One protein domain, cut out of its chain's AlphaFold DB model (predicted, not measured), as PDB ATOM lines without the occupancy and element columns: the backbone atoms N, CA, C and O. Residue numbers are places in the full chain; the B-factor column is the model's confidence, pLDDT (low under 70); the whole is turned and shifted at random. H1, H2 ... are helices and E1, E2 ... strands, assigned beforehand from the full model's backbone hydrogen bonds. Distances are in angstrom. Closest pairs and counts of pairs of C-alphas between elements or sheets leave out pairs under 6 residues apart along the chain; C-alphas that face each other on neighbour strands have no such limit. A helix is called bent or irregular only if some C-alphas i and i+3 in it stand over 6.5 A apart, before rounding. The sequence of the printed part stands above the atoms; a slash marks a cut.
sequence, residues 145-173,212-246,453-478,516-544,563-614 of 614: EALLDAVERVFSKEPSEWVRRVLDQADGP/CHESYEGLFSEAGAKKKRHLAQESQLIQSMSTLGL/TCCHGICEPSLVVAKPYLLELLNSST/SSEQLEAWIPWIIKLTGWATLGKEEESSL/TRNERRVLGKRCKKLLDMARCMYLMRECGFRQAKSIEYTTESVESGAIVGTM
ATOM      1  N   GLU A 145     -12.655  -3.787  10.359       93.25
ATOM      2  CA  GLU A 145     -11.192  -3.609  10.384       93.25
ATOM      3  C   GLU A 145     -10.618  -3.865  11.787       93.25
ATOM      4  O   GLU A 145      -9.673  -4.631  11.958       93.25
ATOM      5  N   ALA A 146     -11.304  -3.376  12.823       93.19
ATOM      6  CA  ALA A 146     -10.939  -3.629  14.214       93.19
ATOM      7  C   ALA A 146     -10.947  -5.128  14.597       93.19
ATOM      8  O   ALA A 146     -10.188  -5.535  15.481       93.19
ATOM      9  N   LEU A 147     -11.774  -5.961  13.946       94.25
ATOM     10  CA  LEU A 147     -11.740  -7.417  14.126       94.25
ATOM     11  C   LEU A 147     -10.500  -8.014  13.455       94.25
ATOM     12  O   LEU A 147      -9.844  -8.857  14.067       94.25
ATOM     13  N   LEU A 148     -10.168  -7.584  12.231       92.62
ATOM     14  CA  LEU A 148      -8.956  -8.024  11.531       92.62
ATOM     15  C   LEU A 148      -7.710  -7.706  12.363       92.62
ATOM     16  O   LEU A 148      -6.912  -8.605  12.624       92.62
ATOM     17  N   ASP A 149      -7.612  -6.481  12.879       91.06
ATOM     18  CA  ASP A 149      -6.525  -6.053  13.758       91.06
ATOM     19  C   ASP A 149      -6.485  -6.850  15.063       91.06
ATOM     20  O   ASP A 149      -5.419  -7.226  15.550       91.06
ATOM     21  N   ALA A 150      -7.642  -7.130  15.671       91.44
ATOM     22  CA  ALA A 150      -7.701  -7.937  16.884       91.44
ATOM     23  C   ALA A 150      -7.232  -9.379  16.637       91.44
ATOM     24  O   ALA A 150      -6.453  -9.905  17.433       91.44
ATOM     25  N   VAL A 151      -7.644  -9.998  15.527       92.25
ATOM     26  CA  VAL A 151      -7.180 -11.335  15.132       92.25
ATOM     27  C   VAL A 151      -5.683 -11.310  14.818       92.25
ATOM     28  O   VAL A 151      -4.951 -12.155  15.331       92.25
ATOM     29  N   GLU A 152      -5.197 -10.339  14.041       90.69
ATOM     30  CA  GLU A 152      -3.775 -10.221  13.703       90.69
ATOM     31  C   GLU A 152      -2.919 -10.045  14.956       90.69
ATOM     32  O   GLU A 152      -1.907 -10.725  15.103       90.69
ATOM     33  N   ARG A 153      -3.351  -9.203  15.904       88.31
ATOM     34  CA  ARG A 153      -2.646  -8.985  17.174       88.31
ATOM     35  C   ARG A 153      -2.434 -10.281  17.951       88.31
ATOM     36  O   ARG A 153      -1.314 -10.513  18.406       88.31
ATOM     37  N   VAL A 154      -3.449 -11.150  18.032       87.88
ATOM     38  CA  VAL A 154      -3.342 -12.458  18.712       87.88
ATOM     39  C   VAL A 154      -2.277 -13.353  18.069       87.88
ATOM     40  O   VAL A 154      -1.586 -14.085  18.778       87.88
ATOM     41  N   PHE A 155      -2.121 -13.292  16.742       85.94
ATOM     42  CA  PHE A 155      -1.182 -14.128  15.979       85.94
ATOM     43  C   PHE A 155       0.117 -13.411  15.568       85.94
ATOM     44  O   PHE A 155       0.920 -13.976  14.822       85.94
ATOM     45  N   SER A 156       0.332 -12.182  16.036       84.12
ATOM     46  CA  SER A 156       1.527 -11.384  15.753       84.12
ATOM     47  C   SER A 156       2.755 -11.889  16.525       84.12
ATOM     48  O   SER A 156       2.631 -12.642  17.486       84.12
ATOM     49  N   LYS A 157       3.959 -11.459  16.108       57.47
ATOM     50  CA  LYS A 157       5.276 -11.993  16.532       57.47
ATOM     51  C   LYS A 157       5.615 -11.912  18.028       57.47
ATOM     52  O   LYS A 157       6.644 -12.446  18.432       57.47
ATOM     53  N   GLU A 158       4.790 -11.287  18.855       61.69
ATOM     54  CA  GLU A 158       4.951 -11.320  20.308       61.69
ATOM     55  C   GLU A 158       3.597 -11.559  20.986       61.69
ATOM     56  O   GLU A 158       3.052 -10.652  21.613       61.69
ATOM     57  N   PRO A 159       3.052 -12.790  20.924       60.22
ATOM     58  CA  PRO A 159       1.862 -13.121  21.682       60.22
ATOM     59  C   PRO A 159       2.169 -12.945  23.165       60.22
ATOM     60  O   PRO A 159       3.332 -13.066  23.583       60.22
ATOM     61  N   SER A 160       1.143 -12.688  23.973       59.19
ATOM     62  CA  SER A 160       1.307 -12.641  25.424       59.19
ATOM     63  C   SER A 160       1.941 -13.926  25.953       59.19
ATOM     64  O   SER A 160       1.796 -14.985  25.350       59.19
ATOM     65  N   GLU A 161       2.659 -13.862  27.081       62.16
ATOM     66  CA  GLU A 161       3.317 -15.047  27.661       62.16
ATOM     67  C   GLU A 161       2.325 -16.201  27.871       62.16
ATOM     68  O   GLU A 161       2.660 -17.370  27.707       62.16
ATOM     69  N   TRP A 162       1.071 -15.880  28.178       59.84
ATOM     70  CA  TRP A 162       0.037 -16.887  28.344       59.84
ATOM     71  C   TRP A 162      -0.505 -17.403  27.000       59.84
ATOM     72  O   TRP A 162      -0.710 -18.610  26.880       59.84
ATOM     73  N   VAL A 163      -0.689 -16.547  25.980       63.81
ATOM     74  CA  VAL A 163      -1.044 -16.996  24.622       63.81
ATOM     75  C   VAL A 163       0.070 -17.893  24.100       63.81
ATOM     76  O   VAL A 163      -0.224 -18.949  23.556       63.81
ATOM     77  N   ARG A 164       1.338 -17.552  24.370       64.94
ATOM     78  CA  ARG A 164       2.482 -18.439  24.140       64.94
ATOM     79  C   ARG A 164       2.324 -19.752  24.877       64.94
ATOM     80  O   ARG A 164       2.398 -20.756  24.213       64.94
ATOM     81  N   ARG A 165       1.985 -19.805  26.168       66.19
ATOM     82  CA  ARG A 165       1.754 -21.101  26.847       66.19
ATOM     83  C   ARG A 165       0.669 -21.954  26.178       66.19
ATOM     84  O   ARG A 165       0.841 -23.163  26.094       66.19
ATOM     85  N   VAL A 166      -0.418 -21.352  25.690       60.78
ATOM     86  CA  VAL A 166      -1.467 -22.081  24.948       60.78
ATOM     87  C   VAL A 166      -0.974 -22.513  23.559       60.78
ATOM     88  O   VAL A 166      -1.288 -23.614  23.116       60.78
ATOM     89  N   LEU A 167      -0.182 -21.676  22.879       60.75
ATOM     90  CA  LEU A 167       0.405 -21.960  21.564       60.75
ATOM     91  C   LEU A 167       1.583 -22.949  21.622       60.75
ATOM     92  O   LEU A 167       1.722 -23.760  20.720       60.75
ATOM     93  N   ASP A 168       2.401 -22.904  22.669       57.72
ATOM     94  CA  ASP A 168       3.574 -23.749  22.920       57.72
ATOM     95  C   ASP A 168       3.143 -25.154  23.363       57.72
ATOM     96  O   ASP A 168       3.875 -26.120  23.172       57.72
ATOM     97  N   GLN A 169       1.940 -25.275  23.937       54.66
ATOM     98  CA  GLN A 169       1.274 -26.556  24.179       54.66
ATOM     99  C   GLN A 169       0.573 -27.115  22.931       54.66
ATOM    100  O   GLN A 169       0.118 -28.260  22.967       54.66
ATOM    101  N   ALA A 170       0.465 -26.331  21.852       49.31
ATOM    102  CA  ALA A 170      -0.085 -26.798  20.590       49.31
ATOM    103  C   ALA A 170       1.022 -27.444  19.741       49.31
ATOM    104  O   ALA A 170       1.925 -26.770  19.246       49.31
ATOM    105  N   ASP A 171       0.946 -28.763  19.568       45.72
ATOM    106  CA  ASP A 171       1.836 -29.513  18.679       45.72
ATOM    107  C   ASP A 171       1.497 -29.154  17.212       45.72
ATOM    108  O   ASP A 171       0.402 -29.481  16.760       45.72
ATOM    109  N   GLY A 172       2.399 -28.475  16.481       46.69
ATOM    110  CA  GLY A 172       2.244 -28.133  15.051       46.69
ATOM    111  C   GLY A 172       3.550 -27.651  14.369       46.69
ATOM    112  O   GLY A 172       4.530 -27.374  15.076       46.69
ATOM    113  N   PRO A 173       3.608 -27.560  13.016       44.22
ATOM    114  CA  PRO A 173       4.790 -27.174  12.239       44.22
ATOM    115  C   PRO A 173       5.420 -25.846  12.677       44.22
ATOM    116  O   PRO A 173       4.724 -24.888  13.026       44.22
ATOM    117  N   CYS A 212      -0.658 -43.175   9.553       64.31
ATOM    118  CA  CYS A 212      -1.986 -43.714   9.791       64.31
ATOM    119  C   CYS A 212      -1.853 -45.000  10.611       64.31
ATOM    120  O   CYS A 212      -0.826 -45.678  10.572       64.31
ATOM    121  N   HIS A 213      -2.905 -45.353  11.348       66.81
ATOM    122  CA  HIS A 213      -2.962 -46.662  11.983       66.81
ATOM    123  C   HIS A 213      -2.808 -47.755  10.912       66.81
ATOM    124  O   HIS A 213      -3.387 -47.638   9.834       66.81
ATOM    125  N   GLU A 214      -2.078 -48.830  11.210       66.56
ATOM    126  CA  GLU A 214      -1.769 -49.926  10.269       66.56
ATOM    127  C   GLU A 214      -3.013 -50.558   9.615       66.56
ATOM    128  O   GLU A 214      -2.970 -51.057   8.493       66.56
ATOM    129  N   SER A 215      -4.166 -50.466  10.281       62.53
ATOM    130  CA  SER A 215      -5.451 -50.921   9.745       62.53
ATOM    131  C   SER A 215      -5.957 -50.099   8.552       62.53
ATOM    132  O   SER A 215      -6.871 -50.541   7.862       62.53
ATOM    133  N   TYR A 216      -5.421 -48.898   8.316       67.12
ATOM    134  CA  TYR A 216      -5.896 -47.964   7.294       67.12
ATOM    135  C   TYR A 216      -5.863 -48.566   5.884       67.12
ATOM    136  O   TYR A 216      -6.883 -48.572   5.191       67.12
ATOM    137  N   GLU A 217      -4.724 -49.127   5.471       68.19
ATOM    138  CA  GLU A 217      -4.570 -49.681   4.121       68.19
ATOM    139  C   GLU A 217      -5.468 -50.903   3.895       68.19
ATOM    140  O   GLU A 217      -6.102 -51.028   2.845       68.19
ATOM    141  N   GLY A 218      -5.591 -51.770   4.906       65.62
ATOM    142  CA  GLY A 218      -6.394 -52.991   4.821       65.62
ATOM    143  C   GLY A 218      -7.904 -52.741   4.781       65.62
ATOM    144  O   GLY A 218      -8.646 -53.511   4.176       65.62
ATOM    145  N   LEU A 219      -8.376 -51.660   5.403       61.75
ATOM    146  CA  LEU A 219      -9.804 -51.347   5.480       61.75
ATOM    147  C   LEU A 219     -10.322 -50.558   4.277       61.75
ATOM    148  O   LEU A 219     -11.530 -50.558   4.020       61.75
ATOM    149  N   PHE A 220      -9.435 -49.853   3.570       67.50
ATOM    150  CA  PHE A 220      -9.835 -48.775   2.665       67.50
ATOM    151  C   PHE A 220      -9.050 -48.710   1.353       67.50
ATOM    152  O   PHE A 220      -9.063 -47.672   0.686       67.50
ATOM    153  N   SER A 221      -8.424 -49.812   0.944       68.44
ATOM    154  CA  SER A 221      -7.683 -49.934  -0.318       68.44
ATOM    155  C   SER A 221      -8.459 -49.413  -1.543       68.44
ATOM    156  O   SER A 221      -7.878 -48.758  -2.408       68.44
ATOM    157  N   GLU A 222      -9.785 -49.595  -1.568       75.12
ATOM    158  CA  GLU A 222     -10.683 -49.184  -2.664       75.12
ATOM    159  C   GLU A 222     -11.383 -47.821  -2.461       75.12
ATOM    160  O   GLU A 222     -12.244 -47.422  -3.247       75.12
ATOM    161  N   ALA A 223     -11.075 -47.076  -1.396       73.62
ATOM    162  CA  ALA A 223     -11.738 -45.801  -1.136       73.62
ATOM    163  C   ALA A 223     -11.351 -44.730  -2.180       73.62
ATOM    164  O   ALA A 223     -10.179 -44.532  -2.489       73.62
ATOM    165  N   GLY A 224     -12.326 -43.966  -2.688       79.12
ATOM    166  CA  GLY A 224     -12.038 -42.792  -3.524       79.12
ATOM    167  C   GLY A 224     -11.241 -41.719  -2.763       79.12
ATOM    168  O   GLY A 224     -11.318 -41.645  -1.536       79.12
ATOM    169  N   ALA A 225     -10.517 -40.843  -3.469       73.56
ATOM    170  CA  ALA A 225      -9.580 -39.876  -2.872       73.56
ATOM    171  C   ALA A 225     -10.181 -38.996  -1.752       73.56
ATOM    172  O   ALA A 225      -9.535 -38.756  -0.734       73.56
ATOM    173  N   LYS A 226     -11.440 -38.550  -1.891       70.31
ATOM    174  CA  LYS A 226     -12.147 -37.795  -0.834       70.31
ATOM    175  C   LYS A 226     -12.367 -38.640   0.426       70.31
ATOM    176  O   LYS A 226     -12.185 -38.162   1.540       70.31
ATOM    177  N   LYS A 227     -12.740 -39.909   0.243       75.50
ATOM    178  CA  LYS A 227     -12.943 -40.855   1.341       75.50
ATOM    179  C   LYS A 227     -11.605 -41.199   2.004       75.50
ATOM    180  O   LYS A 227     -11.551 -41.199   3.225       75.50
ATOM    181  N   LYS A 228     -10.525 -41.381   1.232       77.19
ATOM    182  CA  LYS A 228      -9.165 -41.597   1.761       77.19
ATOM    183  C   LYS A 228      -8.727 -40.489   2.724       77.19
ATOM    184  O   LYS A 228      -8.310 -40.817   3.830       77.19
ATOM    185  N   ARG A 229      -8.933 -39.210   2.381       75.81
ATOM    186  CA  ARG A 229      -8.628 -38.076   3.281       75.81
ATOM    187  C   ARG A 229      -9.404 -38.132   4.595       75.81
ATOM    188  O   ARG A 229      -8.826 -38.014   5.670       75.81
ATOM    189  N   HIS A 230     -10.718 -38.356   4.531       75.62
ATOM    190  CA  HIS A 230     -11.535 -38.455   5.745       75.62
ATOM    191  C   HIS A 230     -11.124 -39.614   6.650       75.62
ATOM    192  O   HIS A 230     -11.175 -39.479   7.869       75.62
ATOM    193  N   LEU A 231     -10.715 -40.727   6.055       77.06
ATOM    194  CA  LEU A 231     -10.248 -41.894   6.783       77.06
ATOM    195  C   LEU A 231      -8.845 -41.685   7.364       77.06
ATOM    196  O   LEU A 231      -8.583 -42.169   8.458       77.06
ATOM    197  N   ALA A 232      -7.959 -40.962   6.669       77.75
ATOM    198  CA  ALA A 232      -6.613 -40.656   7.157       77.75
ATOM    199  C   ALA A 232      -6.707 -39.783   8.413       77.75
ATOM    200  O   ALA A 232      -6.116 -40.088   9.444       77.75
ATOM    201  N   GLN A 233      -7.588 -38.782   8.361       78.75
ATOM    202  CA  GLN A 233      -7.992 -37.969   9.505       78.75
ATOM    203  C   GLN A 233      -8.483 -38.813  10.692       78.75
ATOM    204  O   GLN A 233      -8.058 -38.600  11.824       78.75
ATOM    205  N   GLU A 234      -9.378 -39.778  10.454       81.44
ATOM    206  CA  GLU A 234      -9.862 -40.682  11.507       81.44
ATOM    207  C   GLU A 234      -8.736 -41.566  12.067       81.44
ATOM    208  O   GLU A 234      -8.620 -41.705  13.283       81.44
ATOM    209  N   SER A 235      -7.878 -42.122  11.204       81.50
ATOM    210  CA  SER A 235      -6.715 -42.917  11.613       81.50
ATOM    211  C   SER A 235      -5.761 -42.123  12.493       81.50
ATOM    212  O   SER A 235      -5.310 -42.634  13.512       81.50
ATOM    213  N   GLN A 236      -5.457 -40.882  12.124       79.38
ATOM    214  CA  GLN A 236      -4.560 -40.011  12.882       79.38
ATOM    215  C   GLN A 236      -5.157 -39.634  14.242       79.38
ATOM    216  O   GLN A 236      -4.454 -39.592  15.258       79.38
ATOM    217  N   LEU A 237      -6.476 -39.436  14.294       78.94
ATOM    218  CA  LEU A 237      -7.198 -39.225  15.543       78.94
ATOM    219  C   LEU A 237      -7.084 -40.443  16.469       78.94
ATOM    220  O   LEU A 237      -6.751 -40.311  17.646       78.94
ATOM    221  N   ILE A 238      -7.291 -41.640  15.921       81.06
ATOM    222  CA  ILE A 238      -7.161 -42.910  16.641       81.06
ATOM    223  C   ILE A 238      -5.710 -43.163  17.077       81.06
ATOM    224  O   ILE A 238      -5.466 -43.619  18.193       81.06
ATOM    225  N   GLN A 239      -4.727 -42.814  16.247       80.62
ATOM    226  CA  GLN A 239      -3.314 -42.896  16.606       80.62
ATOM    227  C   GLN A 239      -2.987 -41.962  17.776       80.62
ATOM    228  O   GLN A 239      -2.270 -42.348  18.703       80.62
ATOM    229  N   SER A 240      -3.562 -40.758  17.778       78.12
ATOM    230  CA  SER A 240      -3.449 -39.816  18.894       78.12
ATOM    231  C   SER A 240      -4.066 -40.408  20.161       78.12
ATOM    232  O   SER A 240      -3.425 -40.403  21.211       78.12
ATOM    233  N   MET A 241      -5.253 -41.021  20.053       78.19
ATOM    234  CA  MET A 241      -5.880 -41.750  21.161       78.19
ATOM    235  C   MET A 241      -4.976 -42.849  21.719       78.19
ATOM    236  O   MET A 241      -4.800 -42.959  22.930       78.19
ATOM    237  N   SER A 242      -4.378 -43.655  20.845       79.25
ATOM    238  CA  SER A 242      -3.471 -44.735  21.236       79.25
ATOM    239  C   SER A 242      -2.221 -44.200  21.947       79.25
ATOM    240  O   SER A 242      -1.888 -44.647  23.046       79.25
ATOM    241  N   THR A 243      -1.584 -43.175  21.373       77.94
ATOM    242  CA  THR A 243      -0.349 -42.552  21.890       77.94
ATOM    243  C   THR A 243      -0.552 -41.937  23.272       77.94
ATOM    244  O   THR A 243       0.309 -42.034  24.143       77.94
ATOM    245  N   LEU A 244      -1.728 -41.359  23.502       74.62
ATOM    246  CA  LEU A 244      -2.136 -40.789  24.784       74.62
ATOM    247  C   LEU A 244      -2.602 -41.850  25.798       74.62
ATOM    248  O   LEU A 244      -3.036 -41.509  26.894       74.62
ATOM    249  N   GLY A 245      -2.523 -43.139  25.449       75.69
ATOM    250  CA  GLY A 245      -2.878 -44.252  26.327       75.69
ATOM    251  C   GLY A 245      -4.382 -44.486  26.475       75.69
ATOM    252  O   GLY A 245      -4.799 -45.227  27.358       75.69
ATOM    253  N   LEU A 246      -5.199 -43.887  25.610       73.44
ATOM    254  CA  LEU A 246      -6.661 -43.847  25.734       73.44
ATOM    255  C   LEU A 246      -7.329 -45.111  25.199       73.44
ATOM    256  O   LEU A 246      -8.464 -45.417  25.552       73.44
ATOM    257  N   THR A 453     -17.662 -34.313  15.858       58.75
ATOM    258  CA  THR A 453     -18.634 -33.607  14.996       58.75
ATOM    259  C   THR A 453     -17.941 -32.784  13.914       58.75
ATOM    260  O   THR A 453     -17.064 -31.997  14.250       58.75
ATOM    261  N   CYS A 454     -18.436 -32.817  12.672       53.81
ATOM    262  CA  CYS A 454     -18.799 -31.573  11.983       53.81
ATOM    263  C   CYS A 454     -20.281 -31.603  11.626       53.81
ATOM    264  O   CYS A 454     -20.817 -32.594  11.140       53.81
ATOM    265  N   CYS A 455     -20.942 -30.470  11.815       51.44
ATOM    266  CA  CYS A 455     -22.161 -30.142  11.097       51.44
ATOM    267  C   CYS A 455     -21.834 -28.907  10.265       51.44
ATOM    268  O   CYS A 455     -22.019 -27.778  10.727       51.44
ATOM    269  N   HIS A 456     -21.251 -29.143   9.079       52.38
ATOM    270  CA  HIS A 456     -20.932 -28.108   8.097       52.38
ATOM    271  C   HIS A 456     -22.110 -27.138   8.004       52.38
ATOM    272  O   HIS A 456     -23.189 -27.478   7.526       52.38
ATOM    273  N   GLY A 457     -21.915 -25.945   8.555       51.66
ATOM    274  CA  GLY A 457     -22.850 -24.856   8.374       51.66
ATOM    275  C   GLY A 457     -24.043 -24.774   9.331       51.66
ATOM    276  O   GLY A 457     -25.061 -24.227   8.923       51.66
ATOM    277  N   ILE A 458     -23.955 -25.141  10.619       55.41
ATOM    278  CA  ILE A 458     -24.998 -24.718  11.599       55.41
ATOM    279  C   ILE A 458     -24.433 -24.031  12.849       55.41
ATOM    280  O   ILE A 458     -25.106 -23.968  13.854       55.41
ATOM    281  N   CYS A 459     -23.235 -23.441  12.821       65.38
ATOM    282  CA  CYS A 459     -22.759 -22.597  13.930       65.38
ATOM    283  C   CYS A 459     -23.734 -21.439  14.221       65.38
ATOM    284  O   CYS A 459     -23.895 -20.558  13.375       65.38
ATOM    285  N   GLU A 460     -24.379 -21.459  15.390       77.81
ATOM    286  CA  GLU A 460     -25.215 -20.370  15.894       77.81
ATOM    287  C   GLU A 460     -24.363 -19.527  16.860       77.81
ATOM    288  O   GLU A 460     -23.852 -20.080  17.837       77.81
ATOM    289  N   PRO A 461     -24.169 -18.219  16.608       84.56
ATOM    290  CA  PRO A 461     -23.359 -17.342  17.462       84.56
ATOM    291  C   PRO A 461     -23.747 -17.372  18.947       84.56
ATOM    292  O   PRO A 461     -22.889 -17.311  19.827       84.56
ATOM    293  N   SER A 462     -25.044 -17.517  19.223       85.44
ATOM    294  CA  SER A 462     -25.607 -17.615  20.573       85.44
ATOM    295  C   SER A 462     -25.105 -18.840  21.343       85.44
ATOM    296  O   SER A 462     -25.025 -18.787  22.566       85.44
ATOM    297  N   LEU A 463     -24.738 -19.915  20.640       83.19
ATOM    298  CA  LEU A 463     -24.360 -21.194  21.233       83.19
ATOM    299  C   LEU A 463     -22.870 -21.299  21.543       83.19
ATOM    300  O   LEU A 463     -22.482 -22.266  22.184       83.19
ATOM    301  N   VAL A 464     -22.036 -20.336  21.140       88.75
ATOM    302  CA  VAL A 464     -20.609 -20.344  21.501       88.75
ATOM    303  C   VAL A 464     -20.483 -20.282  23.022       88.75
ATOM    304  O   VAL A 464     -20.867 -19.287  23.628       88.75
ATOM    305  N   VAL A 465     -19.927 -21.322  23.651       90.44
ATOM    306  CA  VAL A 465     -19.793 -21.372  25.122       90.44
ATOM    307  C   VAL A 465     -18.566 -20.638  25.634       90.44
ATOM    308  O   VAL A 465     -18.526 -20.171  26.768       90.44
ATOM    309  N   ALA A 466     -17.548 -20.524  24.787       92.25
ATOM    310  CA  ALA A 466     -16.246 -20.001  25.158       92.25
ATOM    311  C   ALA A 466     -16.127 -18.478  24.964       92.25
ATOM    312  O   ALA A 466     -15.018 -17.975  24.799       92.25
ATOM    313  N   LYS A 467     -17.239 -17.724  24.975       94.88
ATOM    314  CA  LYS A 467     -17.222 -16.263  24.752       94.88
ATOM    315  C   LYS A 467     -16.323 -15.507  25.737       94.88
ATOM    316  O   LYS A 467     -15.535 -14.693  25.262       94.88
ATOM    317  N   PRO A 468     -16.346 -15.786  27.058       95.56
ATOM    318  CA  PRO A 468     -15.464 -15.084  27.996       95.56
ATOM    319  C   PRO A 468     -13.980 -15.293  27.665       95.56
ATOM    320  O   PRO A 468     -13.177 -14.371  27.764       95.56
ATOM    321  N   TYR A 469     -13.628 -16.489  27.196       94.50
ATOM    322  CA  TYR A 469     -12.261 -16.847  26.820       94.50
ATOM    323  C   TYR A 469     -11.853 -16.273  25.465       94.50
ATOM    324  O   TYR A 469     -10.704 -15.887  25.272       94.50
ATOM    325  N   LEU A 470     -12.803 -16.156  24.539       94.00
ATOM    326  CA  LEU A 470     -12.609 -15.454  23.277       94.00
ATOM    327  C   LEU A 470     -12.352 -13.957  23.514       94.00
ATOM    328  O   LEU A 470     -11.438 -13.394  22.912       94.00
ATOM    329  N   LEU A 471     -13.101 -13.341  24.438       95.12
ATOM    330  CA  LEU A 471     -12.880 -11.966  24.887       95.12
ATOM    331  C   LEU A 471     -11.482 -11.799  25.486       95.12
ATOM    332  O   LEU A 471     -10.762 -10.868  25.133       95.12
ATOM    333  N   GLU A 472     -11.090 -12.715  26.374       93.56
ATOM    334  CA  GLU A 472      -9.777 -12.719  27.021       93.56
ATOM    335  C   GLU A 472      -8.636 -12.834  26.003       93.56
ATOM    336  O   GLU A 472      -7.667 -12.081  26.099       93.56
ATOM    337  N   LEU A 473      -8.756 -13.719  25.006       92.19
ATOM    338  CA  LEU A 473      -7.779 -13.869  23.922       92.19
ATOM    339  C   LEU A 473      -7.607 -12.568  23.133       92.19
ATOM    340  O   LEU A 473      -6.484 -12.100  22.953       92.19
ATOM    341  N   LEU A 474      -8.717 -11.964  22.706       92.50
ATOM    342  CA  LEU A 474      -8.704 -10.746  21.894       92.50
ATOM    343  C   LEU A 474      -8.194  -9.526  22.682       92.50
ATOM    344  O   LEU A 474      -7.483  -8.694  22.123       92.50
ATOM    345  N   ASN A 475      -8.482  -9.451  23.986       90.69
ATOM    346  CA  ASN A 475      -8.012  -8.370  24.855       90.69
ATOM    347  C   ASN A 475      -6.568  -8.534  25.327       90.69
ATOM    348  O   ASN A 475      -5.882  -7.544  25.556       90.69
ATOM    349  N   SER A 476      -6.060  -9.755  25.467       82.94
ATOM    350  CA  SER A 476      -4.740  -9.984  26.070       82.94
ATOM    351  C   SER A 476      -3.556  -9.465  25.266       82.94
ATOM    352  O   SER A 476      -2.450  -9.345  25.795       82.94
ATOM    353  N   SER A 477      -3.781  -9.133  24.000       68.50
ATOM    354  CA  SER A 477      -2.751  -8.591  23.119       68.50
ATOM    355  C   SER A 477      -2.470  -7.101  23.372       68.50
ATOM    356  O   SER A 477      -1.495  -6.571  22.850       68.50
ATOM    357  N   THR A 478      -3.281  -6.413  24.186       66.19
ATOM    358  CA  THR A 478      -3.137  -4.967  24.444       66.19
ATOM    359  C   THR A 478      -2.223  -4.638  25.630       66.19
ATOM    360  O   THR A 478      -1.650  -3.555  25.690       66.19
ATOM    361  N   SER A 516     -15.177  -4.596  24.418       95.44
ATOM    362  CA  SER A 516     -16.357  -4.816  25.256       95.44
ATOM    363  C   SER A 516     -17.046  -6.146  24.925       95.44
ATOM    364  O   SER A 516     -16.873  -6.714  23.843       95.44
ATOM    365  N   SER A 517     -17.873  -6.650  25.848       94.75
ATOM    366  CA  SER A 517     -18.679  -7.855  25.596       94.75
ATOM    367  C   SER A 517     -19.675  -7.654  24.446       94.75
ATOM    368  O   SER A 517     -19.931  -8.586  23.695       94.75
ATOM    369  N   GLU A 518     -20.223  -6.449  24.293       95.12
ATOM    370  CA  GLU A 518     -21.180  -6.108  23.229       95.12
ATOM    371  C   GLU A 518     -20.508  -6.133  21.854       95.12
ATOM    372  O   GLU A 518     -21.038  -6.702  20.901       95.12
ATOM    373  N   GLN A 519     -19.292  -5.584  21.769       95.44
ATOM    374  CA  GLN A 519     -18.495  -5.621  20.549       95.44
ATOM    375  C   GLN A 519     -18.090  -7.056  20.196       95.44
ATOM    376  O   GLN A 519     -18.135  -7.438  19.026       95.44
ATOM    377  N   LEU A 520     -17.774  -7.887  21.196       95.12
ATOM    378  CA  LEU A 520     -17.539  -9.306  20.961       95.12
ATOM    379  C   LEU A 520     -18.781 -10.020  20.408       95.12
ATOM    380  O   LEU A 520     -18.648 -10.796  19.466       95.12
ATOM    381  N   GLU A 521     -19.978  -9.765  20.942       93.88
ATOM    382  CA  GLU A 521     -21.217 -10.357  20.409       93.88
ATOM    383  C   GLU A 521     -21.458  -9.962  18.945       93.88
ATOM    384  O   GLU A 521     -21.891 -10.795  18.147       93.88
ATOM    385  N   ALA A 522     -21.093  -8.737  18.554       94.50
ATOM    386  CA  ALA A 522     -21.119  -8.313  17.154       94.50
ATOM    387  C   ALA A 522     -20.064  -9.035  16.289       94.50
ATOM    388  O   ALA A 522     -20.287  -9.258  15.098       94.50
ATOM    389  N   TRP A 523     -18.925  -9.432  16.867       95.06
ATOM    390  CA  TRP A 523     -17.819 -10.093  16.161       95.06
ATOM    391  C   TRP A 523     -17.936 -11.615  16.068       95.06
ATOM    392  O   TRP A 523     -17.432 -12.198  15.109       95.06
ATOM    393  N   ILE A 524     -18.603 -12.289  17.008       92.56
ATOM    394  CA  ILE A 524     -18.754 -13.755  16.986       92.56
ATOM    395  C   ILE A 524     -19.344 -14.264  15.654       92.56
ATOM    396  O   ILE A 524     -18.780 -15.212  15.098       92.56
ATOM    397  N   PRO A 525     -20.418 -13.667  15.090       90.81
ATOM    398  CA  PRO A 525     -20.931 -14.069  13.782       90.81
ATOM    399  C   PRO A 525     -19.870 -14.012  12.678       90.81
ATOM    400  O   PRO A 525     -19.793 -14.933  11.866       90.81
ATOM    401  N   TRP A 526     -19.023 -12.979  12.677       92.50
ATOM    402  CA  TRP A 526     -17.918 -12.833  11.727       92.50
ATOM    403  C   TRP A 526     -16.859 -13.904  11.927       92.50
ATOM    404  O   TRP A 526     -16.543 -14.615  10.981       92.50
ATOM    405  N   ILE A 527     -16.370 -14.095  13.154       91.50
ATOM    406  CA  ILE A 527     -15.366 -15.122  13.475       91.50
ATOM    407  C   ILE A 527     -15.846 -16.495  12.994       91.50
ATOM    408  O   ILE A 527     -15.104 -17.213  12.326       91.50
ATOM    409  N   ILE A 528     -17.109 -16.835  13.270       87.31
ATOM    410  CA  ILE A 528     -17.735 -18.080  12.819       87.31
ATOM    411  C   ILE A 528     -17.785 -18.162  11.290       87.31
ATOM    412  O   ILE A 528     -17.372 -19.180  10.735       87.31
ATOM    413  N   LYS A 529     -18.281 -17.127  10.599       86.06
ATOM    414  CA  LYS A 529     -18.362 -17.108   9.128       86.06
ATOM    415  C   LYS A 529     -16.977 -17.263   8.491       86.06
ATOM    416  O   LYS A 529     -16.803 -18.100   7.607       86.06
ATOM    417  N   LEU A 530     -15.982 -16.539   9.003       88.88
ATOM    418  CA  LEU A 530     -14.600 -16.572   8.527       88.88
ATOM    419  C   LEU A 530     -13.946 -17.941   8.735       88.88
ATOM    420  O   LEU A 530     -13.155 -18.355   7.893       88.88
ATOM    421  N   THR A 531     -14.317 -18.709   9.770       85.94
ATOM    422  CA  THR A 531     -13.823 -20.098   9.893       85.94
ATOM    423  C   THR A 531     -14.192 -20.970   8.692       85.94
ATOM    424  O   THR A 531     -13.442 -21.884   8.357       85.94
ATOM    425  N   GLY A 532     -15.288 -20.651   7.990       80.88
ATOM    426  CA  GLY A 532     -15.660 -21.308   6.741       80.88
ATOM    427  C   GLY A 532     -14.577 -21.177   5.668       80.88
ATOM    428  O   GLY A 532     -14.275 -22.161   5.001       80.88
ATOM    429  N   TRP A 533     -13.902 -20.025   5.570       85.12
ATOM    430  CA  TRP A 533     -12.799 -19.804   4.620       85.12
ATOM    431  C   TRP A 533     -11.587 -20.702   4.869       85.12
ATOM    432  O   TRP A 533     -10.797 -20.934   3.956       85.12
ATOM    433  N   ALA A 534     -11.439 -21.247   6.081       77.62
ATOM    434  CA  ALA A 534     -10.457 -22.294   6.310       77.62
ATOM    435  C   ALA A 534     -10.860 -23.567   5.559       77.62
ATOM    436  O   ALA A 534     -10.030 -24.177   4.911       77.62
ATOM    437  N   THR A 535     -12.124 -23.974   5.628       68.06
ATOM    438  CA  THR A 535     -12.549 -25.353   5.334       68.06
ATOM    439  C   THR A 535     -12.997 -25.627   3.896       68.06
ATOM    440  O   THR A 535     -13.133 -26.788   3.522       68.06
ATOM    441  N   LEU A 536     -13.242 -24.593   3.088       67.75
ATOM    442  CA  LEU A 536     -13.902 -24.747   1.785       67.75
ATOM    443  C   LEU A 536     -12.949 -25.211   0.679       67.75
ATOM    444  O   LEU A 536     -11.822 -24.725   0.543       67.75
ATOM    445  N   GLY A 537     -13.432 -26.127  -0.166       67.62
ATOM    446  CA  GLY A 537     -12.752 -26.495  -1.409       67.62
ATOM    447  C   GLY A 537     -12.724 -25.345  -2.431       67.62
ATOM    448  O   GLY A 537     -13.461 -24.371  -2.302       67.62
ATOM    449  N   LYS A 538     -11.902 -25.459  -3.493       68.12
ATOM    450  CA  LYS A 538     -11.830 -24.447  -4.579       68.12
ATOM    451  C   LYS A 538     -13.195 -24.088  -5.172       68.12
ATOM    452  O   LYS A 538     -13.443 -22.916  -5.432       68.12
ATOM    453  N   GLU A 539     -14.058 -25.077  -5.351       66.25
ATOM    454  CA  GLU A 539     -15.381 -24.890  -5.945       66.25
ATOM    455  C   GLU A 539     -16.366 -24.254  -4.955       66.25
ATOM    456  O   GLU A 539     -17.049 -23.292  -5.299       66.25
ATOM    457  N   GLU A 540     -16.380 -24.724  -3.706       62.19
ATOM    458  CA  GLU A 540     -17.288 -24.236  -2.660       62.19
ATOM    459  C   GLU A 540     -16.952 -22.799  -2.233       62.19
ATOM    460  O   GLU A 540     -17.851 -21.987  -2.023       62.19
ATOM    461  N   GLU A 541     -15.668 -22.437  -2.177       63.81
ATOM    462  CA  GLU A 541     -15.242 -21.070  -1.864       63.81
ATOM    463  C   GLU A 541     -15.772 -20.067  -2.898       63.81
ATOM    464  O   GLU A 541     -16.229 -18.984  -2.542       63.81
ATOM    465  N   SER A 542     -15.814 -20.461  -4.174       63.12
ATOM    466  CA  SER A 542     -16.313 -19.611  -5.258       63.12
ATOM    467  C   SER A 542     -17.820 -19.312  -5.182       63.12
ATOM    468  O   SER A 542     -18.292 -18.432  -5.903       63.12
ATOM    469  N   SER A 543     -18.554 -20.039  -4.326       62.53
ATOM    470  CA  SER A 543     -19.977 -19.820  -4.027       62.53
ATOM    471  C   SER A 543     -20.213 -18.911  -2.812       62.53
ATOM    472  O   SER A 543     -21.252 -18.266  -2.733       62.53
ATOM    473  N   LEU A 544     -19.242 -18.826  -1.894       61.22
ATOM    474  CA  LEU A 544     -19.319 -18.038  -0.654       61.22
ATOM    475  C   LEU A 544     -18.599 -16.689  -0.730       61.22
ATOM    476  O   LEU A 544     -18.652 -15.914   0.225       61.22
ATOM    477  N   THR A 563      -6.960 -11.536  -1.490       87.69
ATOM    478  CA  THR A 563      -6.676 -12.733  -2.270       87.69
ATOM    479  C   THR A 563      -7.248 -13.968  -1.584       87.69
ATOM    480  O   THR A 563      -7.441 -14.046  -0.366       87.69
ATOM    481  N   ARG A 564      -7.452 -15.012  -2.377       83.88
ATOM    482  CA  ARG A 564      -7.877 -16.322  -1.888       83.88
ATOM    483  C   ARG A 564      -7.002 -16.872  -0.750       83.88
ATOM    484  O   ARG A 564      -7.505 -17.434   0.224       83.88
ATOM    485  N   ASN A 565      -5.683 -16.732  -0.876       83.06
ATOM    486  CA  ASN A 565      -4.754 -17.236   0.129       83.06
ATOM    487  C   ASN A 565      -4.882 -16.459   1.448       83.06
ATOM    488  O   ASN A 565      -4.897 -17.070   2.515       83.06
ATOM    489  N   GLU A 566      -5.051 -15.137   1.383       86.56
ATOM    490  CA  GLU A 566      -5.279 -14.294   2.562       86.56
ATOM    491  C   GLU A 566      -6.583 -14.659   3.275       86.56
ATOM    492  O   GLU A 566      -6.571 -14.852   4.492       86.56
ATOM    493  N   ARG A 567      -7.677 -14.881   2.530       87.56
ATOM    494  CA  ARG A 567      -8.945 -15.370   3.102       87.56
ATOM    495  C   ARG A 567      -8.762 -16.692   3.841       87.56
ATOM    496  O   ARG A 567      -9.227 -16.851   4.970       87.56
ATOM    497  N   ARG A 568      -8.031 -17.635   3.243       84.38
ATOM    498  CA  ARG A 568      -7.739 -18.933   3.867       84.38
ATOM    499  C   ARG A 568      -6.897 -18.788   5.135       84.38
ATOM    500  O   ARG A 568      -7.162 -19.472   6.126       84.38
ATOM    501  N   VAL A 569      -5.891 -17.913   5.125       86.19
ATOM    502  CA  VAL A 569      -5.059 -17.613   6.302       86.19
ATOM    503  C   VAL A 569      -5.895 -16.978   7.412       86.19
ATOM    504  O   VAL A 569      -5.803 -17.406   8.565       86.19
ATOM    505  N   LEU A 570      -6.756 -16.017   7.081       89.81
ATOM    506  CA  LEU A 570      -7.661 -15.395   8.043       89.81
ATOM    507  C   LEU A 570      -8.636 -16.418   8.638       89.81
ATOM    508  O   LEU A 570      -8.769 -16.507   9.858       89.81
ATOM    509  N   GLY A 571      -9.248 -17.258   7.802       88.12
ATOM    510  CA  GLY A 571     -10.151 -18.306   8.267       88.12
ATOM    511  C   GLY A 571      -9.476 -19.293   9.219       88.12
ATOM    512  O   GLY A 571     -10.043 -19.633  10.261       88.12
ATOM    513  N   LYS A 572      -8.232 -19.703   8.918       84.38
ATOM    514  CA  LYS A 572      -7.402 -20.533   9.812       84.38
ATOM    515  C   LYS A 572      -7.192 -19.873  11.172       84.38
ATOM    516  O   LYS A 572      -7.328 -20.529  12.204       84.38
ATOM    517  N   ARG A 573      -6.878 -18.577  11.187       88.94
ATOM    518  CA  ARG A 573      -6.665 -17.802  12.417       88.94
ATOM    519  C   ARG A 573      -7.940 -17.705  13.249       88.94
ATOM    520  O   ARG A 573      -7.902 -18.012  14.437       88.94
ATOM    521  N   CYS A 574      -9.079 -17.384  12.636       90.62
ATOM    522  CA  CYS A 574     -10.375 -17.371  13.323       90.62
ATOM    523  C   CYS A 574     -10.740 -18.749  13.895       90.62
ATOM    524  O   CYS A 574     -11.220 -18.841  15.025       90.62
ATOM    525  N   LYS A 575     -10.466 -19.832  13.156       86.44
ATOM    526  CA  LYS A 575     -10.669 -21.203  13.641       86.44
ATOM    527  C   LYS A 575      -9.798 -21.505  14.857       86.44
ATOM    528  O   LYS A 575     -10.321 -21.927  15.883       86.44
ATOM    529  N   LYS A 576      -8.498 -21.223  14.769       85.38
ATOM    530  CA  LYS A 576      -7.552 -21.434  15.869       85.38
ATOM    531  C   LYS A 576      -7.920 -20.611  17.103       85.38
ATOM    532  O   LYS A 576      -7.836 -21.116  18.215       85.38
ATOM    533  N   LEU A 577      -8.398 -19.383  16.912       90.06
ATOM    534  CA  LEU A 577      -8.881 -18.527  17.991       90.06
ATOM    535  C   LEU A 577     -10.064 -19.168  18.743       90.06
ATOM    536  O   LEU A 577     -10.057 -19.215  19.973       90.06
ATOM    537  N   LEU A 578     -11.053 -19.712  18.022       88.62
ATOM    538  CA  LEU A 578     -12.167 -20.444  18.636       88.62
ATOM    539  C   LEU A 578     -11.702 -21.711  19.366       88.62
ATOM    540  O   LEU A 578     -12.222 -22.030  20.435       88.62
ATOM    541  N   ASP A 579     -10.743 -22.436  18.797       86.00
ATOM    542  CA  ASP A 579     -10.207 -23.660  19.399       86.00
ATOM    543  C   ASP A 579      -9.460 -23.349  20.695       86.00
ATOM    544  O   ASP A 579      -9.707 -23.990  21.713       86.00
ATOM    545  N   MET A 580      -8.633 -22.301  20.701       87.44
ATOM    546  CA  MET A 580      -7.953 -21.808  21.900       87.44
ATOM    547  C   MET A 580      -8.951 -21.390  22.984       87.44
ATOM    548  O   MET A 580      -8.808 -21.801  24.136       87.44
ATOM    549  N   ALA A 581      -9.993 -20.634  22.620       91.38
ATOM    550  CA  ALA A 581     -11.029 -20.217  23.564       91.38
ATOM    551  C   ALA A 581     -11.708 -21.433  24.212       91.38
ATOM    552  O   ALA A 581     -11.955 -21.461  25.420       91.38
ATOM    553  N   ARG A 582     -11.980 -22.479  23.429       88.88
ATOM    554  CA  ARG A 582     -12.610 -23.696  23.941       88.88
ATOM    555  C   ARG A 582     -11.650 -24.611  24.705       88.88
ATOM    556  O   ARG A 582     -12.085 -25.240  25.663       88.88
ATOM    557  N   CYS A 583     -10.362 -24.641  24.363       86.88
ATOM    558  CA  CYS A 583      -9.319 -25.224  25.216       86.88
ATOM    559  C   CYS A 583      -9.352 -24.574  26.604       86.88
ATOM    560  O   CYS A 583      -9.387 -25.273  27.614       86.88
ATOM    561  N   MET A 584      -9.407 -23.239  26.667       89.88
ATOM    562  CA  MET A 584      -9.505 -22.510  27.936       89.88
ATOM    563  C   MET A 584     -10.789 -22.849  28.696       89.88
ATOM    564  O   MET A 584     -10.724 -23.101  29.899       89.88
ATOM    565  N   TYR A 585     -11.922 -22.938  27.995       91.12
ATOM    566  CA  TYR A 585     -13.187 -23.391  28.575       91.12
ATOM    567  C   TYR A 585     -13.072 -24.800  29.173       91.12
ATOM    568  O   TYR A 585     -13.472 -25.023  30.312       91.12
ATOM    569  N   LEU A 586     -12.463 -25.748  28.456       86.00
ATOM    570  CA  LEU A 586     -12.240 -27.108  28.955       86.00
ATOM    571  C   LEU A 586     -11.371 -27.130  30.216       86.00
ATOM    572  O   LEU A 586     -11.705 -27.822  31.177       86.00
ATOM    573  N   MET A 587     -10.282 -26.357  30.231       86.88
ATOM    574  CA  MET A 587      -9.378 -26.290  31.382       86.88
ATOM    575  C   MET A 587     -10.048 -25.691  32.616       86.88
ATOM    576  O   MET A 587      -9.897 -26.217  33.720       86.88
ATOM    577  N   ARG A 588     -10.763 -24.577  32.441       90.00
ATOM    578  CA  ARG A 588     -11.246 -23.748  33.552       90.00
ATOM    579  C   ARG A 588     -12.652 -24.127  34.015       90.00
ATOM    580  O   ARG A 588     -12.882 -24.186  35.218       90.00
ATOM    581  N   GLU A 589     -13.551 -24.449  33.087       89.50
ATOM    582  CA  GLU A 589     -14.957 -24.763  33.391       89.50
ATOM    583  C   GLU A 589     -15.224 -26.260  33.495       89.50
ATOM    584  O   GLU A 589     -16.047 -26.672  34.304       89.50
ATOM    585  N   CYS A 590     -14.531 -27.071  32.689       82.88
ATOM    586  CA  CYS A 590     -14.745 -28.522  32.638       82.88
ATOM    587  C   CYS A 590     -13.661 -29.321  33.386       82.88
ATOM    588  O   CYS A 590     -13.721 -30.544  33.437       82.88
ATOM    589  N   GLY A 591     -12.671 -28.651  33.991       80.62
ATOM    590  CA  GLY A 591     -11.612 -29.230  34.830       80.62
ATOM    591  C   GLY A 591     -10.611 -30.145  34.125       80.62
ATOM    592  O   GLY A 591      -9.868 -30.849  34.804       80.62
ATOM    593  N   PHE A 592     -10.533 -30.101  32.796       80.62
ATOM    594  CA  PHE A 592      -9.510 -30.809  32.029       80.62
ATOM    595  C   PHE A 592      -8.180 -30.061  32.102       80.62
ATOM    596  O   PHE A 592      -7.839 -29.282  31.213       80.62
ATOM    597  N   ARG A 593      -7.412 -30.278  33.171       80.38
ATOM    598  CA  ARG A 593      -6.190 -29.502  33.463       80.38
ATOM    599  C   ARG A 593      -5.123 -29.583  32.374       80.38
ATOM    600  O   ARG A 593      -4.269 -28.706  32.302       80.38
ATOM    601  N   GLN A 594      -5.162 -30.636  31.565       79.88
ATOM    602  CA  GLN A 594      -4.215 -30.889  30.483       79.88
ATOM    603  C   GLN A 594      -4.875 -30.770  29.104       79.88
ATOM    604  O   GLN A 594      -4.434 -31.418  28.157       79.88
ATOM    605  N   ALA A 595      -5.955 -29.985  28.978       83.06
ATOM    606  CA  ALA A 595      -6.570 -29.760  27.679       83.06
ATOM    607  C   ALA A 595      -5.613 -29.013  26.739       83.06
ATOM    608  O   ALA A 595      -5.307 -27.843  26.956       83.06
ATOM    609  N   LYS A 596      -5.179 -29.684  25.672       80.31
ATOM    610  CA  LYS A 596      -4.309 -29.140  24.631       80.31
ATOM    611  C   LYS A 596      -4.929 -29.308  23.254       80.31
ATOM    612  O   LYS A 596      -5.625 -30.288  22.994       80.31
ATOM    613  N   SER A 597      -4.651 -28.366  22.360       80.12
ATOM    614  CA  SER A 597      -4.955 -28.544  20.945       80.12
ATOM    615  C   SER A 597      -3.806 -29.317  20.296       80.12
ATOM    616  O   SER A 597      -2.663 -28.889  20.384       80.12
ATOM    617  N   ILE A 598      -4.087 -30.467  19.694       76.25
ATOM    618  CA  ILE A 598      -3.128 -31.247  18.911       76.25
ATOM    619  C   ILE A 598      -3.437 -31.094  17.435       76.25
ATOM    620  O   ILE A 598      -4.604 -31.044  17.051       76.25
ATOM    621  N   GLU A 599      -2.408 -31.081  16.603       75.12
ATOM    622  CA  GLU A 599      -2.592 -31.258  15.177       75.12
ATOM    623  C   GLU A 599      -2.644 -32.748  14.833       75.12
ATOM    624  O   GLU A 599      -1.751 -33.505  15.208       75.12
ATOM    625  N   TYR A 600      -3.701 -33.186  14.152       68.06
ATOM    626  CA  TYR A 600      -3.849 -34.574  13.730       68.06
ATOM    627  C   TYR A 600      -3.697 -34.753  12.218       68.06
ATOM    628  O   TYR A 600      -3.456 -35.873  11.807       68.06
ATOM    629  N   THR A 601      -3.775 -33.705  11.386       67.94
ATOM    630  CA  THR A 601      -3.613 -33.832   9.923       67.94
ATOM    631  C   THR A 601      -2.968 -32.594   9.297       67.94
ATOM    632  O   THR A 601      -3.381 -31.490   9.602       67.94
ATOM    633  N   THR A 602      -2.012 -32.731   8.376       67.44
ATOM    634  CA  THR A 602      -1.551 -31.602   7.531       67.44
ATOM    635  C   THR A 602      -2.440 -31.393   6.302       67.44
ATOM    636  O   THR A 602      -2.460 -30.314   5.709       67.44
ATOM    637  N   GLU A 603      -3.213 -32.415   5.921       58.91
ATOM    638  CA  GLU A 603      -3.976 -32.448   4.669       58.91
ATOM    639  C   GLU A 603      -5.249 -31.597   4.706       58.91
ATOM    640  O   GLU A 603      -5.835 -31.286   3.663       58.91
ATOM    641  N   SER A 604      -5.712 -31.243   5.907       62.44
ATOM    642  CA  SER A 604      -6.895 -30.416   6.095       62.44
ATOM    643  C   SER A 604      -6.598 -29.202   6.941       62.44
ATOM    644  O   SER A 604      -5.729 -29.155   7.796       62.44
ATOM    645  N   VAL A 605      -7.411 -28.199   6.687       54.72
ATOM    646  CA  VAL A 605      -7.423 -26.913   7.364       54.72
ATOM    647  C   VAL A 605      -8.067 -27.030   8.752       54.72
ATOM    648  O   VAL A 605      -7.979 -26.128   9.578       54.72
ATOM    649  N   GLU A 606      -8.681 -28.183   9.006       60.47
ATOM    650  CA  GLU A 606      -9.306 -28.623  10.248       60.47
ATOM    651  C   GLU A 606      -8.333 -29.505  11.028       60.47
ATOM    652  O   GLU A 606      -8.692 -30.566  11.526       60.47
ATOM    653  N   SER A 607      -7.070 -29.091  11.064       60.50
ATOM    654  CA  SER A 607      -5.979 -29.922  11.542       60.50
ATOM    655  C   SER A 607      -5.960 -30.101  13.057       60.50
ATOM    656  O   SER A 607      -5.358 -31.046  13.547       60.50
ATOM    657  N   GLY A 608      -6.652 -29.235  13.799       64.38
ATOM    658  CA  GLY A 608      -6.684 -29.239  15.258       64.38
ATOM    659  C   GLY A 608      -7.761 -30.147  15.858       64.38
ATOM    660  O   GLY A 608      -8.947 -29.979  15.577       64.38
ATOM    661  N   ALA A 609      -7.359 -31.031  16.770       67.38
ATOM    662  CA  ALA A 609      -8.219 -31.660  17.765       67.38
ATOM    663  C   ALA A 609      -7.909 -31.096  19.152       67.38
ATOM    664  O   ALA A 609      -6.790 -30.669  19.402       67.38
ATOM    665  N   ILE A 610      -8.871 -31.084  20.073       70.88
ATOM    666  CA  ILE A 610      -8.582 -30.787  21.483       70.88
ATOM    667  C   ILE A 610      -8.606 -32.092  22.249       70.88
ATOM    668  O   ILE A 610      -9.610 -32.793  22.205       70.88
ATOM    669  N   VAL A 611      -7.509 -32.386  22.935       68.81
ATOM    670  CA  VAL A 611      -7.370 -33.509  23.853       68.81
ATOM    671  C   VAL A 611      -7.341 -32.951  25.252       68.81
ATOM    672  O   VAL A 611      -6.475 -32.138  25.544       68.81
ATOM    673  N   GLY A 612      -8.220 -33.413  26.131       64.88
ATOM    674  CA  GLY A 612      -8.105 -33.122  27.555       64.88
ATOM    675  C   GLY A 612      -8.257 -34.374  28.387       64.88
ATOM    676  O   GLY A 612      -9.199 -35.131  28.175       64.88
ATOM    677  N   THR A 613      -7.380 -34.538  29.373       65.00
ATOM    678  CA  THR A 613      -7.547 -35.474  30.490       65.00
ATOM    679  C   THR A 613      -7.841 -34.684  31.770       65.00
ATOM    680  O   THR A 613      -7.291 -33.592  31.971       65.00
ATOM    681  N   MET A 614      -8.756 -35.204  32.590       62.59
ATOM    682  CA  MET A 614      -9.138 -34.645  33.899       62.59
ATOM    683  C   MET A 614      -8.049 -34.828  34.953       62.59
ATOM    684  O   MET A 614      -7.451 -35.928  34.973       62.59
TER     685      MET A 614
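This is residues 145 to 173, 212 to 246, 453 to 478, 516 to 544 and 563 to 614 of the 614 residues of the protein "tRNA:m(4)X modification enzyme TRM13" of Linnemannia elongata AG-77 (UniProt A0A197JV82). One long helix, H8, runs through the middle, with H1, H5 and H6 packed crosswise on it and the small two-strand hairpin E1 E2 beside it. Beyond that hairpin, at one end of the longest axis, H3 and H4 form a separate helical hairpin that comes close to the rest through E1 and E2. The 171 printed residues hold eight named helices and then two antiparallel strands, H1 to H8, E1, E2, and the class is mostly helix. The whole is compact, with a radius of gyration of the C-alphas of 17.1 A and spans of 53 by 42 by 31 A.

E1, residues 596 to 599, and E2, residues 608 to 613, form an antiparallel hairpin at 143 degrees, with N 598 and O 609 within hydrogen-bond range at 2.7 A. H8, residues 564 to 588, has its closest C-alphas to E2 at Cys 583 and Ile 610, 6.7 A apart. H6, residues 517 to 535, touches H8 at a steep tilt of 58 degrees, opposite ways, closest at the C-alphas of Thr 531 and Gly 571, 4.4 A. H6 has a kink of 34 degrees near residue 524 and is only just irregular, C-alphas 522 and 525 being 6.7 A apart. H5, residues 467 to 475, touches H8 at a steep tilt of 60 degrees, closest at the C-alphas of Tyr 469 and Ala 581, 4.8 A. H1, residues 145 to 155, touches H5 about perpendicular at 85 degrees, closest at the C-alphas of Ala 150 and Leu 474, 5.8 A. H2, residues 161 to 168, is close to but not clearly touching H8, with the C-alphas of Val 166 and Met 580 7.2 A apart. H7, residues 538 to 544, is near H8. H3, residues 215 to 220, and H4, residues 225 to 243, form a hairpin at a shallow tilt of 19 degrees; H4 is near E1 and apart from H8. Every O i to N i+4 pair is within hydrogen-bond range in H1, H2, H3, H4, H5 and H8, against 9 of 15 in H6 and 1 of 3 in H7, where 3 of 4 O i to N i+3 pairs are.

H8 is 36.4 A long, H6 27.5 A, H4 26.6 A and E2 16.5 A. H1 begins at C-alpha 145 (-11.192, -3.609, 10.384), and E2 ends at C-alpha 613 (-7.547, -35.474, 30.490).

The C-alphas of Gly 218 and Ser 516 are the farthest apart, at 53.3 A. Four cuts leave gaps of 18.0 A from C-alpha 173 to 212, 19.1 A from 246 to 453, 13.2 A from 478 to 516 and 13.8 A from 544 to 563. Of the links printed whole, none is long. The mean pLDDT of the printed part is 77.2, with 60 residues under 70, among them 157 to 173 and 535 to 544.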